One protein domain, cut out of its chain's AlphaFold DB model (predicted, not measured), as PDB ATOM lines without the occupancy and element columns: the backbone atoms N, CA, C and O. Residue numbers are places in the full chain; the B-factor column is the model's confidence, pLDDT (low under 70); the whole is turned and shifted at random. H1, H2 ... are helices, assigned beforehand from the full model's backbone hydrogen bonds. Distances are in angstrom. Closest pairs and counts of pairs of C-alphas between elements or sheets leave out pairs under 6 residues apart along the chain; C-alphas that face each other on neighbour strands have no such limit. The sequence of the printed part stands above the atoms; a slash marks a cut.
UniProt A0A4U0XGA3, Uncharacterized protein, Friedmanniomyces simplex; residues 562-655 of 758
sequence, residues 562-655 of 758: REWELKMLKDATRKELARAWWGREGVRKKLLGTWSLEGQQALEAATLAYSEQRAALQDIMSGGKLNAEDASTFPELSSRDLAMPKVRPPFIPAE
ATOM      1  N   ARG A 562      38.123 152.669 375.253       87.50
ATOM      2  CA  ARG A 562      37.681 151.273 375.152       87.50
ATOM      3  C   ARG A 562      36.176 151.118 375.375       87.50
ATOM      4  O   ARG A 562      35.518 150.333 374.687       87.50
ATOM      5  N   GLU A 563      35.603 151.857 376.326       89.62
ATOM      6  CA  GLU A 563      34.153 151.875 376.543       89.62
ATOM      7  C   GLU A 563      33.396 152.435 375.334       89.62
ATOM      8  O   GLU A 563      32.334 151.915 374.969       89.62
ATOM      9  N   TRP A 564      33.935 153.478 374.696       89.50
ATOM     10  CA  TRP A 564      33.337 154.066 373.503       89.50
ATOM     11  C   TRP A 564      33.393 153.113 372.304       89.50
ATOM     12  O   TRP A 564      32.369 152.908 371.647       89.50
ATOM     13  N   GLU A 565      34.531 152.458 372.065       92.81
ATOM     14  CA  GLU A 565      34.679 151.440 371.019       92.81
ATOM     15  C   GLU A 565      33.713 150.269 371.224       92.81
ATOM     16  O   GLU A 565      32.990 149.880 370.303       92.81
ATOM     17  N   LEU A 566      33.615 149.751 372.453       93.06
ATOM     18  CA  LEU A 566      32.665 148.691 372.794       93.06
ATOM     19  C   LEU A 566      31.217 149.131 372.582       93.06
ATOM     20  O   LEU A 566      30.377 148.330 372.168       93.06
ATOM     21  N   LYS A 567      30.896 150.395 372.867       94.44
ATOM     22  CA  LYS A 567      29.563 150.944 372.623       94.44
ATOM     23  C   LYS A 567      29.256 151.023 371.128       94.44
ATOM     24  O   LYS A 567      28.185 150.579 370.718       94.44
ATOM     25  N   MET A 568      30.193 151.518 370.323       92.88
ATOM     26  CA  MET A 568      30.060 151.569 368.865       92.88
ATOM     27  C   MET A 568      29.914 150.168 368.265       92.88
ATOM     28  O   MET A 568      29.043 149.950 367.425       92.88
ATOM     29  N   LEU A 569      30.689 149.195 368.755       95.25
ATOM     30  CA  LEU A 569      30.610 147.798 368.337       95.25
ATOM     31  C   LEU A 569      29.249 147.165 368.683       95.25
ATOM     32  O   LEU A 569      28.651 146.478 367.852       95.25
ATOM     33  N   LYS A 570      28.718 147.430 369.884       96.06
ATOM     34  CA  LYS A 570      27.368 146.995 370.292       96.06
ATOM     35  C   LYS A 570      26.284 147.609 369.413       96.06
ATOM     36  O   LYS A 570      25.349 146.922 369.011       96.06
ATOM     37  N   ASP A 571      26.396 148.891 369.092       94.81
ATOM     38  CA  ASP A 571      25.408 149.567 368.252       94.81
ATOM     39  C   ASP A 571      25.477 149.089 366.792       94.81
ATOM     40  O   ASP A 571      24.435 148.876 366.168       94.81
ATOM     41  N   ALA A 572      26.673 148.827 366.260       95.38
ATOM     42  CA  ALA A 572      26.859 148.230 364.939       95.38
ATOM     43  C   ALA A 572      26.261 146.814 364.855       95.38
ATOM     44  O   ALA A 572      25.487 146.516 363.946       95.38
ATOM     45  N   THR A 573      26.531 145.958 365.843       96.50
ATOM     46  CA  THR A 573      25.977 144.593 365.882       96.50
ATOM     47  C   THR A 573      24.465 144.565 366.092       96.50
ATOM     48  O   THR A 573      23.776 143.759 365.466       96.50
ATOM     49  N   ARG A 574      23.893 145.505 366.859       96.94
ATOM     50  CA  ARG A 574      22.433 145.707 366.916       96.94
ATOM     51  C   ARG A 574      21.837 146.071 365.555       96.94
ATOM     52  O   ARG A 574      20.762 145.573 365.216       96.94
ATOM     53  N   LYS A 575      22.503 146.934 364.776       95.88
ATOM     54  CA  LYS A 575      22.053 147.307 363.423       95.88
ATOM     55  C   LYS A 575      22.063 146.093 362.479       95.88
ATOM     56  O   LYS A 575      21.093 145.891 361.747       95.88
ATOM     57  N   GLU A 576      23.112 145.272 362.520       96.25
ATOM     58  CA  GLU A 576      23.216 144.034 361.731       96.25
ATOM     59  C   GLU A 576      22.151 143.000 362.124       96.25
ATOM     60  O   GLU A 576      21.437 142.476 361.264       96.25
ATOM     61  N   LEU A 577      21.944 142.787 363.426       97.25
ATOM     62  CA  LEU A 577      20.888 141.912 363.937       97.25
ATOM     63  C   LEU A 577      19.490 142.379 363.503       97.25
ATOM     64  O   LEU A 577      18.665 141.567 363.076       97.25
ATOM     65  N   ALA A 578      19.225 143.687 363.550       96.75
ATOM     66  CA  ALA A 578      17.978 144.254 363.045       96.75
ATOM     67  C   ALA A 578      17.806 144.013 361.537       96.75
ATOM     68  O   ALA A 578      16.699 143.694 361.098       96.75
ATOM     69  N   ARG A 579      18.878 144.091 360.738       95.50
ATOM     70  CA  ARG A 579      18.820 143.766 359.305       95.50
ATOM     71  C   ARG A 579      18.487 142.293 359.075       95.50
ATOM     72  O   ARG A 579      17.587 142.005 358.289       95.50
ATOM     73  N   ALA A 580      19.159 141.378 359.773       96.88
ATOM     74  CA  ALA A 580      18.884 139.944 359.673       96.88
ATOM     75  C   ALA A 580      17.432 139.619 360.067       96.88
ATOM     76  O   ALA A 580      16.751 138.855 359.380       96.88
ATOM     77  N   TRP A 581      16.919 140.280 361.110       97.31
ATOM     78  CA  TRP A 581      15.519 140.178 361.522       97.31
ATOM     79  C   TRP A 581      14.555 140.612 360.406       97.31
ATOM     80  O   TRP A 581      13.621 139.882 360.074       97.31
ATOM     81  N   TRP A 582      14.796 141.770 359.776       96.38
ATOM     82  CA  TRP A 582      13.963 142.259 358.670       96.38
ATOM     83  C   TRP A 582      14.080 141.394 357.408       96.38
ATOM     84  O   TRP A 582      13.077 141.198 356.718       96.38
ATOM     85  N   GLY A 583      15.258 140.830 357.130       96.06
ATOM     86  CA  GLY A 583      15.467 139.862 356.051       96.06
ATOM     87  C   GLY A 583      14.611 138.609 356.241       96.06
ATOM     88  O   GLY A 583      13.833 138.246 355.355       96.06
ATOM     89  N   ARG A 584      14.662 138.013 357.437       97.00
ATOM     90  CA  ARG A 584      13.805 136.883 357.828       97.00
ATOM     91  C   ARG A 584      12.320 137.221 357.716       97.00
ATOM     92  O   ARG A 584      11.551 136.439 357.163       97.00
ATOM     93  N   GLU A 585      11.908 138.384 358.214       96.69
ATOM     94  CA  GLU A 585      10.514 138.837 358.168       96.69
ATOM     95  C   GLU A 585      10.008 139.021 356.726       96.69
ATOM     96  O   GLU A 585       8.855 138.704 356.424       96.69
ATOM     97  N   GLY A 586      10.869 139.482 355.815       95.81
ATOM     98  CA  GLY A 586      10.573 139.547 354.385       95.81
ATOM     99  C   GLY A 586      10.291 138.169 353.783       95.81
ATOM    100  O   GLY A 586       9.292 137.999 353.081       95.81
ATOM    101  N   VAL A 587      11.117 137.169 354.104       97.25
ATOM    102  CA  VAL A 587      10.919 135.782 353.652       97.25
ATOM    103  C   VAL A 587       9.655 135.174 354.260       97.25
ATOM    104  O   VAL A 587       8.841 134.604 353.535       97.25
ATOM    105  N   ARG A 588       9.423 135.371 355.563       97.25
ATOM    106  CA  ARG A 588       8.215 134.906 356.264       97.25
ATOM    107  C   ARG A 588       6.939 135.425 355.601       97.25
ATOM    108  O   ARG A 588       5.998 134.666 355.398       97.25
ATOM    109  N   LYS A 589       6.904 136.712 355.235       96.38
ATOM    110  CA  LYS A 589       5.761 137.316 354.530       96.38
ATOM    111  C   LYS A 589       5.534 136.704 353.150       96.38
ATOM    112  O   LYS A 589       4.385 136.452 352.804       96.38
ATOM    113  N   LYS A 590       6.603 136.453 352.385       96.62
ATOM    114  CA  LYS A 590       6.508 135.771 351.083       96.62
ATOM    115  C   LYS A 590       5.946 134.357 351.250       96.62
ATOM    116  O   LYS A 590       4.984 134.017 350.576       96.62
ATOM    117  N   LEU A 591       6.465 133.588 352.210       97.00
ATOM    118  CA  LEU A 591       5.995 132.229 352.495       97.00
ATOM    119  C   LEU A 591       4.516 132.183 352.916       97.00
ATOM    120  O   LEU A 591       3.786 131.292 352.497       97.00
ATOM    121  N   LEU A 592       4.053 133.147 353.719       95.81
ATOM    122  CA  LEU A 592       2.640 133.236 354.104       95.81
ATOM    123  C   LEU A 592       1.711 133.593 352.933       95.81
ATOM    124  O   LEU A 592       0.532 133.257 352.984       95.81
ATOM    125  N   GLY A 593       2.218 134.288 351.911       95.38
ATOM    126  CA  GLY A 593       1.454 134.614 350.704       95.38
ATOM    127  C   GLY A 593       1.444 133.480 349.679       95.38
ATOM    128  O   GLY A 593       0.416 133.207 349.068       95.38
ATOM    129  N   THR A 594       2.577 132.804 349.510       92.81
ATOM    130  CA  THR A 594       2.758 131.691 348.575       92.81
ATOM    131  C   THR A 594       3.431 130.552 349.326       92.81
ATOM    132  O   THR A 594       4.659 130.501 349.413       92.81
ATOM    133  N   TRP A 595       2.630 129.668 349.923       94.81
ATOM    134  CA  TRP A 595       3.166 128.521 350.647       94.81
ATOM    135  C   TRP A 595       3.956 127.632 349.678       94.81
ATOM    136  O   TRP A 595       3.373 126.997 348.802       94.81
ATOM    137  N   SER A 596       5.282 127.614 349.807       96.81
ATOM    138  CA  SER A 596       6.179 126.833 348.956       96.81
ATOM    139  C   SER A 596       7.288 126.192 349.787       96.81
ATOM    140  O   SER A 596       7.715 126.735 350.809       96.81
ATOM    141  N   LEU A 597       7.765 125.027 349.341       97.00
ATOM    142  CA  LEU A 597       8.874 124.322 349.990       97.00
ATOM    143  C   LEU A 597      10.154 125.173 349.981       97.00
ATOM    144  O   LEU A 597      10.837 125.273 350.997       97.00
ATOM    145  N   GLU A 598      10.433 125.841 348.862       97.25
ATOM    146  CA  GLU A 598      11.554 126.778 348.727       97.25
ATOM    147  C   GLU A 598      11.430 127.952 349.704       97.25
ATOM    148  O   GLU A 598      12.405 128.336 350.345       97.25
ATOM    149  N   GLY A 599      10.219 128.490 349.888       96.88
ATOM    150  CA  GLY A 599       9.967 129.548 350.860       96.88
ATOM    151  C   GLY A 599      10.213 129.089 352.300       96.88
ATOM    152  O   GLY A 599      10.712 129.868 353.112       96.88
ATOM    153  N   GLN A 600       9.913 127.825 352.616       97.62
ATOM    154  CA  GLN A 600      10.215 127.242 353.922       97.62
ATOM    155  C   GLN A 600      11.726 127.083 354.132       97.62
ATOM    156  O   GLN A 600      12.232 127.490 355.175       97.62
ATOM    157  N   GLN A 601      12.458 126.566 353.143       97.75
ATOM    158  CA  GLN A 601      13.922 126.455 353.213       97.75
ATOM    159  C   GLN A 601      14.591 127.832 353.332       97.75
ATOM    160  O   GLN A 601      15.489 128.025 354.152       97.75
ATOM    161  N   ALA A 602      14.108 128.822 352.577       97.44
ATOM    162  CA  ALA A 602      14.574 130.199 352.677       97.44
ATOM    163  C   ALA A 602      14.304 130.796 354.069       97.44
ATOM    164  O   ALA A 602      15.134 131.543 354.592       97.44
ATOM    165  N   LEU A 603      13.163 130.472 354.691       97.69
ATOM    166  CA  LEU A 603      12.850 130.921 356.048       97.69
ATOM    167  C   LEU A 603      13.783 130.277 357.080       97.69
ATOM    168  O   LEU A 603      14.244 130.971 357.988       97.69
ATOM    169  N   GLU A 604      14.074 128.984 356.946       97.81
ATOM    170  CA  GLU A 604      15.016 128.277 357.818       97.81
ATOM    171  C   GLU A 604      16.421 128.895 357.707       97.81
ATOM    172  O   GLU A 604      17.011 129.255 358.729       97.81
ATOM    173  N   ALA A 605      16.906 129.148 356.485       97.94
ATOM    174  CA  ALA A 605      18.191 129.806 356.241       97.94
ATOM    175  C   ALA A 605      18.248 131.236 356.811       97.94
ATOM    176  O   ALA A 605      19.222 131.612 357.465       97.94
ATOM    177  N   ALA A 606      17.191 132.032 356.620       97.75
ATOM    178  CA  ALA A 606      17.124 133.390 357.159       97.75
ATOM    179  C   ALA A 606      17.009 133.408 358.694       97.75
ATOM    180  O   ALA A 606      17.527 134.313 359.347       97.75
ATOM    181  N   THR A 607      16.351 132.406 359.286       97.69
ATOM    182  CA  THR A 607      16.280 132.254 360.746       97.69
ATOM    183  C   THR A 607      17.634 131.874 361.331       97.69
ATOM    184  O   THR A 607      18.007 132.411 362.373       97.69
ATOM    185  N   LEU A 608      18.393 131.018 360.644       97.88
ATOM    186  CA  LEU A 608      19.753 130.660 361.033       97.88
ATOM    187  C   LEU A 608      20.665 131.896 361.021       97.88
ATOM    188  O   LEU A 608      21.254 132.209 362.052       97.88
ATOM    189  N   ALA A 609      20.672 132.673 359.933       97.75
ATOM    190  CA  ALA A 609      21.445 133.919 359.854       97.75
ATOM    191  C   ALA A 609      21.059 134.925 360.956       97.75
ATOM    192  O   ALA A 609      21.913 135.578 361.553       97.75
ATOM    193  N   TYR A 610      19.766 135.030 361.278       98.06
ATOM    194  CA  TYR A 610      19.298 135.830 362.411       98.06
ATOM    195  C   TYR A 610      19.840 135.316 363.755       98.06
ATOM    196  O   TYR A 610      20.285 136.114 364.582       98.06
ATOM    197  N   SER A 611      19.823 134.000 363.982       97.69
ATOM    198  CA  SER A 611      20.327 133.402 365.221       97.69
ATOM    199  C   SER A 611      21.839 133.581 365.395       97.69
ATOM    200  O   SER A 611      22.278 133.875 366.504       97.69
ATOM    201  N   GLU A 612      22.614 133.519 364.308       98.00
ATOM    202  CA  GLU A 612      24.059 133.790 364.307       98.00
ATOM    203  C   GLU A 612      24.354 135.237 364.717       98.00
ATOM    204  O   GLU A 612      25.156 135.477 365.617       98.00
ATOM    205  N   GLN A 613      23.648 136.214 364.135       98.12
ATOM    206  CA  GLN A 613      23.804 137.626 364.513       98.12
ATOM    207  C   GLN A 613      23.374 137.886 365.960       98.12
ATOM    208  O   GLN A 613      23.948 138.725 366.658       98.12
ATOM    209  N   ARG A 614      22.367 137.150 366.441       98.00
ATOM    210  CA  ARG A 614      21.917 137.239 367.831       98.00
ATOM    211  C   ARG A 614      22.987 136.709 368.786       98.00
ATOM    212  O   ARG A 614      23.189 137.318 369.833       98.00
ATOM    213  N   ALA A 615      23.664 135.619 368.424       97.94
ATOM    214  CA  ALA A 615      24.789 135.070 369.178       97.94
ATOM    215  C   ALA A 615      25.991 136.030 369.179       97.94
ATOM    216  O   ALA A 615      26.517 136.333 370.242       97.94
ATOM    217  N   ALA A 616      26.332 136.630 368.033       97.75
ATOM    218  CA  ALA A 616      27.400 137.631 367.954       97.75
ATOM    219  C   ALA A 616      27.153 138.829 368.891       97.75
ATOM    220  O   ALA A 616      28.061 139.285 369.586       97.75
ATOM    221  N   LEU A 617      25.906 139.315 368.972       97.62
ATOM    222  CA  LEU A 617      25.547 140.358 369.935       97.62
ATOM    223  C   LEU A 617      25.630 139.854 371.386       97.62
ATOM    224  O   LEU A 617      26.025 140.620 372.257       97.62
ATOM    225  N   GLN A 618      25.284 138.593 371.670       97.69
ATOM    226  CA  GLN A 618      25.439 138.003 373.010       97.69
ATOM    227  C   GLN A 618      26.905 137.932 373.449       97.69
ATOM    228  O   GLN A 618      27.186 138.238 374.607       97.69
ATOM    229  N   ASP A 619      27.818 137.604 372.538       97.69
ATOM    230  CA  ASP A 619      29.248 137.454 372.826       97.69
ATOM    231  C   ASP A 619      29.928 138.788 373.176       97.69
ATOM    232  O   ASP A 619      30.829 138.837 374.013       97.69
ATOM    233  N   ILE A 620      29.467 139.899 372.591       96.88
ATOM    234  CA  ILE A 620      29.990 141.253 372.872       96.88
ATOM    235  C   ILE A 620      29.438 141.809 374.200       96.88
ATOM    236  O   ILE A 620      29.925 142.807 374.751       96.88
ATOM    237  N   MET A 621      28.396 141.187 374.749       95.88
ATOM    238  CA  MET A 621      27.783 141.611 376.000       95.88
ATOM    239  C   MET A 621      28.538 141.036 377.197       95.88
ATOM    240  O   MET A 621      28.855 139.855 377.258       95.88
ATOM    241  N   SER A 622      28.759 141.868 378.217       92.12
ATOM    242  CA  SER A 622      29.568 141.526 379.397       92.12
ATOM    243  C   SER A 622      29.032 140.350 380.226       92.12
ATOM    244  O   SER A 622      29.752 139.828 381.071       92.12
ATOM    245  N   GLY A 623      27.785 139.925 380.002       92.50
ATOM    246  CA  GLY A 623      27.170 138.782 380.681       92.50
ATOM    247  C   GLY A 623      26.972 137.536 379.815       92.50
ATOM    248  O   GLY A 623      26.312 136.609 380.282       92.50
ATOM    249  N   GLY A 624      27.427 137.529 378.551       94.62
ATOM    250  CA  GLY A 624      27.142 136.449 377.589       94.62
ATOM    251  C   GLY A 624      25.644 136.244 377.310       94.62
ATOM    252  O   GLY A 624      25.218 135.223 376.779       94.62
ATOM    253  N   LYS A 625      24.811 137.195 377.741       96.38
ATOM    254  CA  LYS A 625      23.359 137.209 377.580       96.38
ATOM    255  C   LYS A 625      22.955 138.595 377.111       96.38
ATOM    256  O   LYS A 625      23.519 139.598 377.549       96.38
ATOM    257  N   LEU A 626      21.949 138.644 376.244       96.69
ATOM    258  CA  LEU A 626      21.334 139.903 375.834       96.69
ATOM    259  C   LEU A 626      20.728 140.604 377.050       96.69
ATOM    260  O   LEU A 626      20.127 139.964 377.917       96.69
ATOM    261  N   ASN A 627      20.829 141.931 377.067       96.19
ATOM    262  CA  ASN A 627      20.063 142.751 377.999       96.19
ATOM    263  C   ASN A 627      18.564 142.476 377.829       96.19
ATOM    264  O   ASN A 627      18.120 142.142 376.736       96.19
ATOM    265  N   ALA A 628      17.763 142.672 378.880       96.38
ATOM    266  CA  ALA A 628      16.318 142.420 378.825       96.38
ATOM    267  C   ALA A 628      15.613 143.179 377.680       96.38
ATOM    268  O   ALA A 628      14.736 142.626 377.018       96.38
ATOM    269  N   GLU A 629      16.035 144.418 377.408       95.25
ATOM    270  CA  GLU A 629      15.520 145.234 376.302       95.25
ATOM    271  C   GLU A 629      15.849 144.613 374.937       95.25
ATOM    272  O   GLU A 629      14.948 144.385 374.122       95.25
ATOM    273  N   ASP A 630      17.116 144.253 374.720       96.69
ATOM    274  CA  ASP A 630      17.581 143.618 373.485       96.69
ATOM    275  C   ASP A 630      16.951 142.220 373.316       96.69
ATOM    276  O   ASP A 630      16.495 141.881 372.231       96.69
ATOM    277  N   ALA A 631      16.814 141.432 374.385       96.75
ATOM    278  CA  ALA A 631      16.165 140.120 374.359       96.75
ATOM    279  C   ALA A 631      14.664 140.204 374.031       96.75
ATOM    280  O   ALA A 631      14.129 139.318 373.366       96.75
ATOM    281  N   SER A 632      13.986 141.266 374.478       95.69
ATOM    282  CA  SER A 632      12.575 141.512 374.152       95.69
ATOM    283  C   SER A 632      12.371 141.979 372.707       95.69
ATOM    284  O   SER A 632      11.356 141.655 372.089       95.69
ATOM    285  N   THR A 633      13.345 142.715 372.164       96.31
ATOM    286  CA  THR A 633      13.333 143.228 370.787       96.31
ATOM    287  C   THR A 633      13.760 142.151 369.788       96.31
ATOM    288  O   THR A 633      13.200 142.057 368.696       96.31
ATOM    289  N   PHE A 634      14.711 141.307 370.189       97.06
ATOM    290  CA  PHE A 634      15.297 140.217 369.414       97.06
ATOM    291  C   PHE A 634      15.051 138.873 370.121       97.06
ATOM    292  O   PHE A 634      15.974 138.279 370.703       97.06
ATOM    293  N   PRO A 635      13.796 138.381 370.104       97.06
ATOM    294  CA  PRO A 635      13.457 137.110 370.722       97.06
ATOM    295  C   PRO A 635      14.163 135.952 370.021       97.06
ATOM    296  O   PRO A 635      14.559 136.038 368.857       97.06
ATOM    297  N   GLU A 636      14.315 134.847 370.734       97.00
ATOM    298  CA  GLU A 636      14.778 133.602 370.133       97.00
ATOM    299  C   GLU A 636      13.667 133.022 369.260       97.00
ATOM    300  O   GLU A 636      12.529 132.888 369.709       97.00
ATOM    301  N   LEU A 637      13.984 132.739 367.999       96.06
ATOM    302  CA  LEU A 637      13.019 132.268 367.011       96.06
ATOM    303  C   LEU A 637      13.410 130.856 366.603       96.06
ATOM    304  O   LEU A 637      14.558 130.619 366.232       96.06
ATOM    305  N   SER A 638      12.457 129.925 366.644       96.19
ATOM    306  CA  SER A 638      12.694 128.590 366.091       96.19
ATOM    307  C   SER A 638      12.737 128.653 364.560       96.19
ATOM    308  O   SER A 638      12.084 129.507 363.950       96.19
ATOM    309  N   SER A 639      13.460 127.729 363.921       93.88
ATOM    310  CA  SER A 639      13.628 127.691 362.456       93.88
ATOM    311  C   SER A 639      12.305 127.638 361.685       93.88
ATOM    312  O   SER A 639      12.240 128.081 360.544       93.88
ATOM    313  N   ARG A 640      11.237 127.139 362.322       91.81
ATOM    314  CA  ARG A 640       9.891 127.003 361.744       91.81
ATOM    315  C   ARG A 640       8.879 128.007 362.294       91.81
ATOM    316  O   ARG A 640       7.691 127.894 362.006       91.81
ATOM    317  N   ASP A 641       9.317 128.967 363.105       93.88
ATOM    318  CA  ASP A 641       8.398 129.902 363.740       93.88
ATOM    319  C   ASP A 641       7.832 130.908 362.728       93.88
ATOM    320  O   ASP A 641       8.541 131.771 362.203       93.88
ATOM    321  N   LEU A 642       6.531 130.823 362.471       95.06
ATOM    322  CA  LEU A 642       5.807 131.781 361.637       95.06
ATOM    323  C   LEU A 642       5.178 132.910 362.453       95.06
ATOM    324  O   LEU A 642       4.616 133.839 361.860       95.06
ATOM    325  N   ALA A 643       5.257 132.852 363.784       93.19
ATOM    326  CA  ALA A 643       4.737 133.897 364.639       93.19
ATOM    327  C   ALA A 643       5.509 135.198 364.418       93.19
ATOM    328  O   ALA A 643       6.717 135.238 364.172       93.19
ATOM    329  N   MET A 644       4.767 136.296 364.492       90.31
ATOM    330  CA  MET A 644       5.339 137.625 364.432       90.31
ATOM    331  C   MET A 644       5.635 138.095 365.861       90.31
ATOM    332  O   MET A 644       4.705 138.142 366.674       90.31
ATOM    333  N   PRO A 645       6.881 138.489 366.175       89.06
ATOM    334  CA  PRO A 645       7.210 139.093 367.459       89.06
ATOM    335  C   PRO A 645       6.330 140.305 367.767       89.06
ATOM    336  O   PRO A 645       5.983 141.090 366.881       89.06
ATOM    337  N   LYS A 646       5.995 140.478 369.050       91.88
ATOM    338  CA  LYS A 646       5.171 141.603 369.521       91.88
ATOM    339  C   LYS A 646       5.885 142.948 369.368       91.88
ATOM    340  O   LYS A 646       5.241 143.950 369.067       91.88
ATOM    341  N   VAL A 647       7.197 142.963 369.585       94.19
ATOM    342  CA  VAL A 647       8.058 144.138 369.421       94.19
ATOM    343  C   VAL A 647       8.843 143.961 368.131       94.19
ATOM    344  O   VAL A 647       9.388 142.886 367.884       94.19
ATOM    345  N   ARG A 648       8.871 145.000 367.295       93.88
ATOM    346  CA  ARG A 648       9.673 145.018 366.070       93.88
ATOM    347  C   ARG A 648      10.872 145.941 366.270       93.88
ATOM    348  O   ARG A 648      10.668 147.046 366.782       93.88
ATOM    349  N   PRO A 649      12.082 145.543 365.849       95.06
ATOM    350  CA  PRO A 649      13.209 146.458 365.823       95.06
ATOM    351  C   PRO A 649      12.931 147.622 364.858       95.06
ATOM    352  O   PRO A 649      12.166 147.459 363.896       95.06
ATOM    353  N   PRO A 650      13.538 148.802 365.083       89.50
ATOM    354  CA  PRO A 650      13.434 149.917 364.148       89.50
ATOM    355  C   PRO A 650      13.875 149.473 362.750       89.50
ATOM    356  O   PRO A 650      14.808 148.684 362.593       89.50
ATOM    357  N   PHE A 651      13.161 149.935 361.723       87.88
ATOM    358  CA  PHE A 651      13.518 149.625 360.345       87.88
ATOM    359  C   PHE A 651      14.813 150.344 359.977       87.88
ATOM    360  O   PHE A 651      14.908 151.563 360.114       87.88
ATOM    361  N   ILE A 652      15.793 149.577 359.504       81.94
ATOM    362  CA  ILE A 652      17.062 150.101 359.011       81.94
ATOM    363  C   ILE A 652      17.088 149.826 357.506       81.94
ATOM    364  O   ILE A 652      17.191 148.660 357.116       81.94
ATOM    365  N   PRO A 653      16.951 150.855 356.652       77.31
ATOM    366  CA  PRO A 653      17.033 150.662 355.212       77.31
ATOM    367  C   PRO A 653      18.414 150.109 354.843       77.31
ATOM    368  O   PRO A 653      19.434 150.558 355.371       77.31
ATOM    369  N   ALA A 654      18.451 149.143 353.922       67.12
ATOM    370  CA  ALA A 654      19.693 148.511 353.466       67.12
ATOM    371  C   ALA A 654      20.704 149.534 352.903       67.12
ATOM    372  O   ALA A 654      21.914 149.346 353.016       67.12
ATOM    373  N   GLU A 655      20.212 150.653 352.364       65.38
ATOM    374  CA  GLU A 655      21.023 151.753 351.830       65.38
ATOM    375  C   GLU A 655      21.798 152.530 352.907       65.38
ATOM    376  O   GLU A 655      22.818 153.144 352.601       65.38
TER     377      GLU A 655
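This is residues 562 to 655 of the 758 residues of an uncharacterized protein of Friedmanniomyces simplex (UniProt A0A4U0XGA3). Picture a long helical hairpin, H1 and H2 side by side, with the short helix H3 and a winding stretch with no named element over one side of it. From H3 that stretch, residues 634 to 655, first runs toward the end of the hairpin where H1 turns into H2, then folds back and crosses over H1 toward its last residue, Glu 655. The turn itself sticks out, for residues 593 to 598 stand free. The printed part has 94 residues with three named helices in the order H1, H2, H3 and no named strand, and its class is all helix. It is compact, with a radius of gyration of the C-alphas of 14.0 A, yet elongated in outline, spanning 48 by 28 by 21 A.

Start with H1, residues 562 to 593, and read on to H2, residues 597 to 620: the two touch, with 34 pairs of C-alphas within 8 A. Look for their closest C-alphas at Arg 584 and Ala 606, 4.9 A apart. Their lines stand at a shallow tilt of 14 degrees and they run opposite ways, a helical hairpin, with 10.4 A from centre to centre. Next comes H3, residues 628 to 633, which touches no helix. It is near H2, with 5 pairs of C-alphas within 10 A and no pair within 8 A. From H1 it is only just apart, the closest C-alphas being 8.4 A from each other. Check the backbone of H1, H2 and H3, and you will find each O i to N i+4 pair inside them within hydrogen-bond range.

Find C-alpha 562 at (37.681, 151.273, 375.152); from there H1 runs 32 residues and 46.8 A to C-alpha 593. After it, C-alpha 597 at (8.874, 124.322, 349.990) begins H2, which runs 24 residues and 35.4 A to Ile 620. Further on, H3 has 6 residues from Ala 628 to Thr 633, 8.6 A long, and ends with C-alpha 633 at (13.333, 143.228, 370.787).

Measure the size from Arg 562 to Trp 595, whose C-alphas are the two farthest apart, at 48.1 A. The first and last printed C-alphas, those of Arg 562 and Glu 655, are 28.7 A apart. The printed part has no cut. The link from H1 to H2 is tight, with 3 residues, the link from H2 to H3 is short, with 7, and neither is long. After H3, the 22 residues from 634 to 655 hold no named element, and their C-alphas lie 6 to 18 A from the mean of all C-alphas. In the B-factor column of this predicted model, the mean pLDDT of the printed part is 94.6, and residues 654 to 655 are under 70.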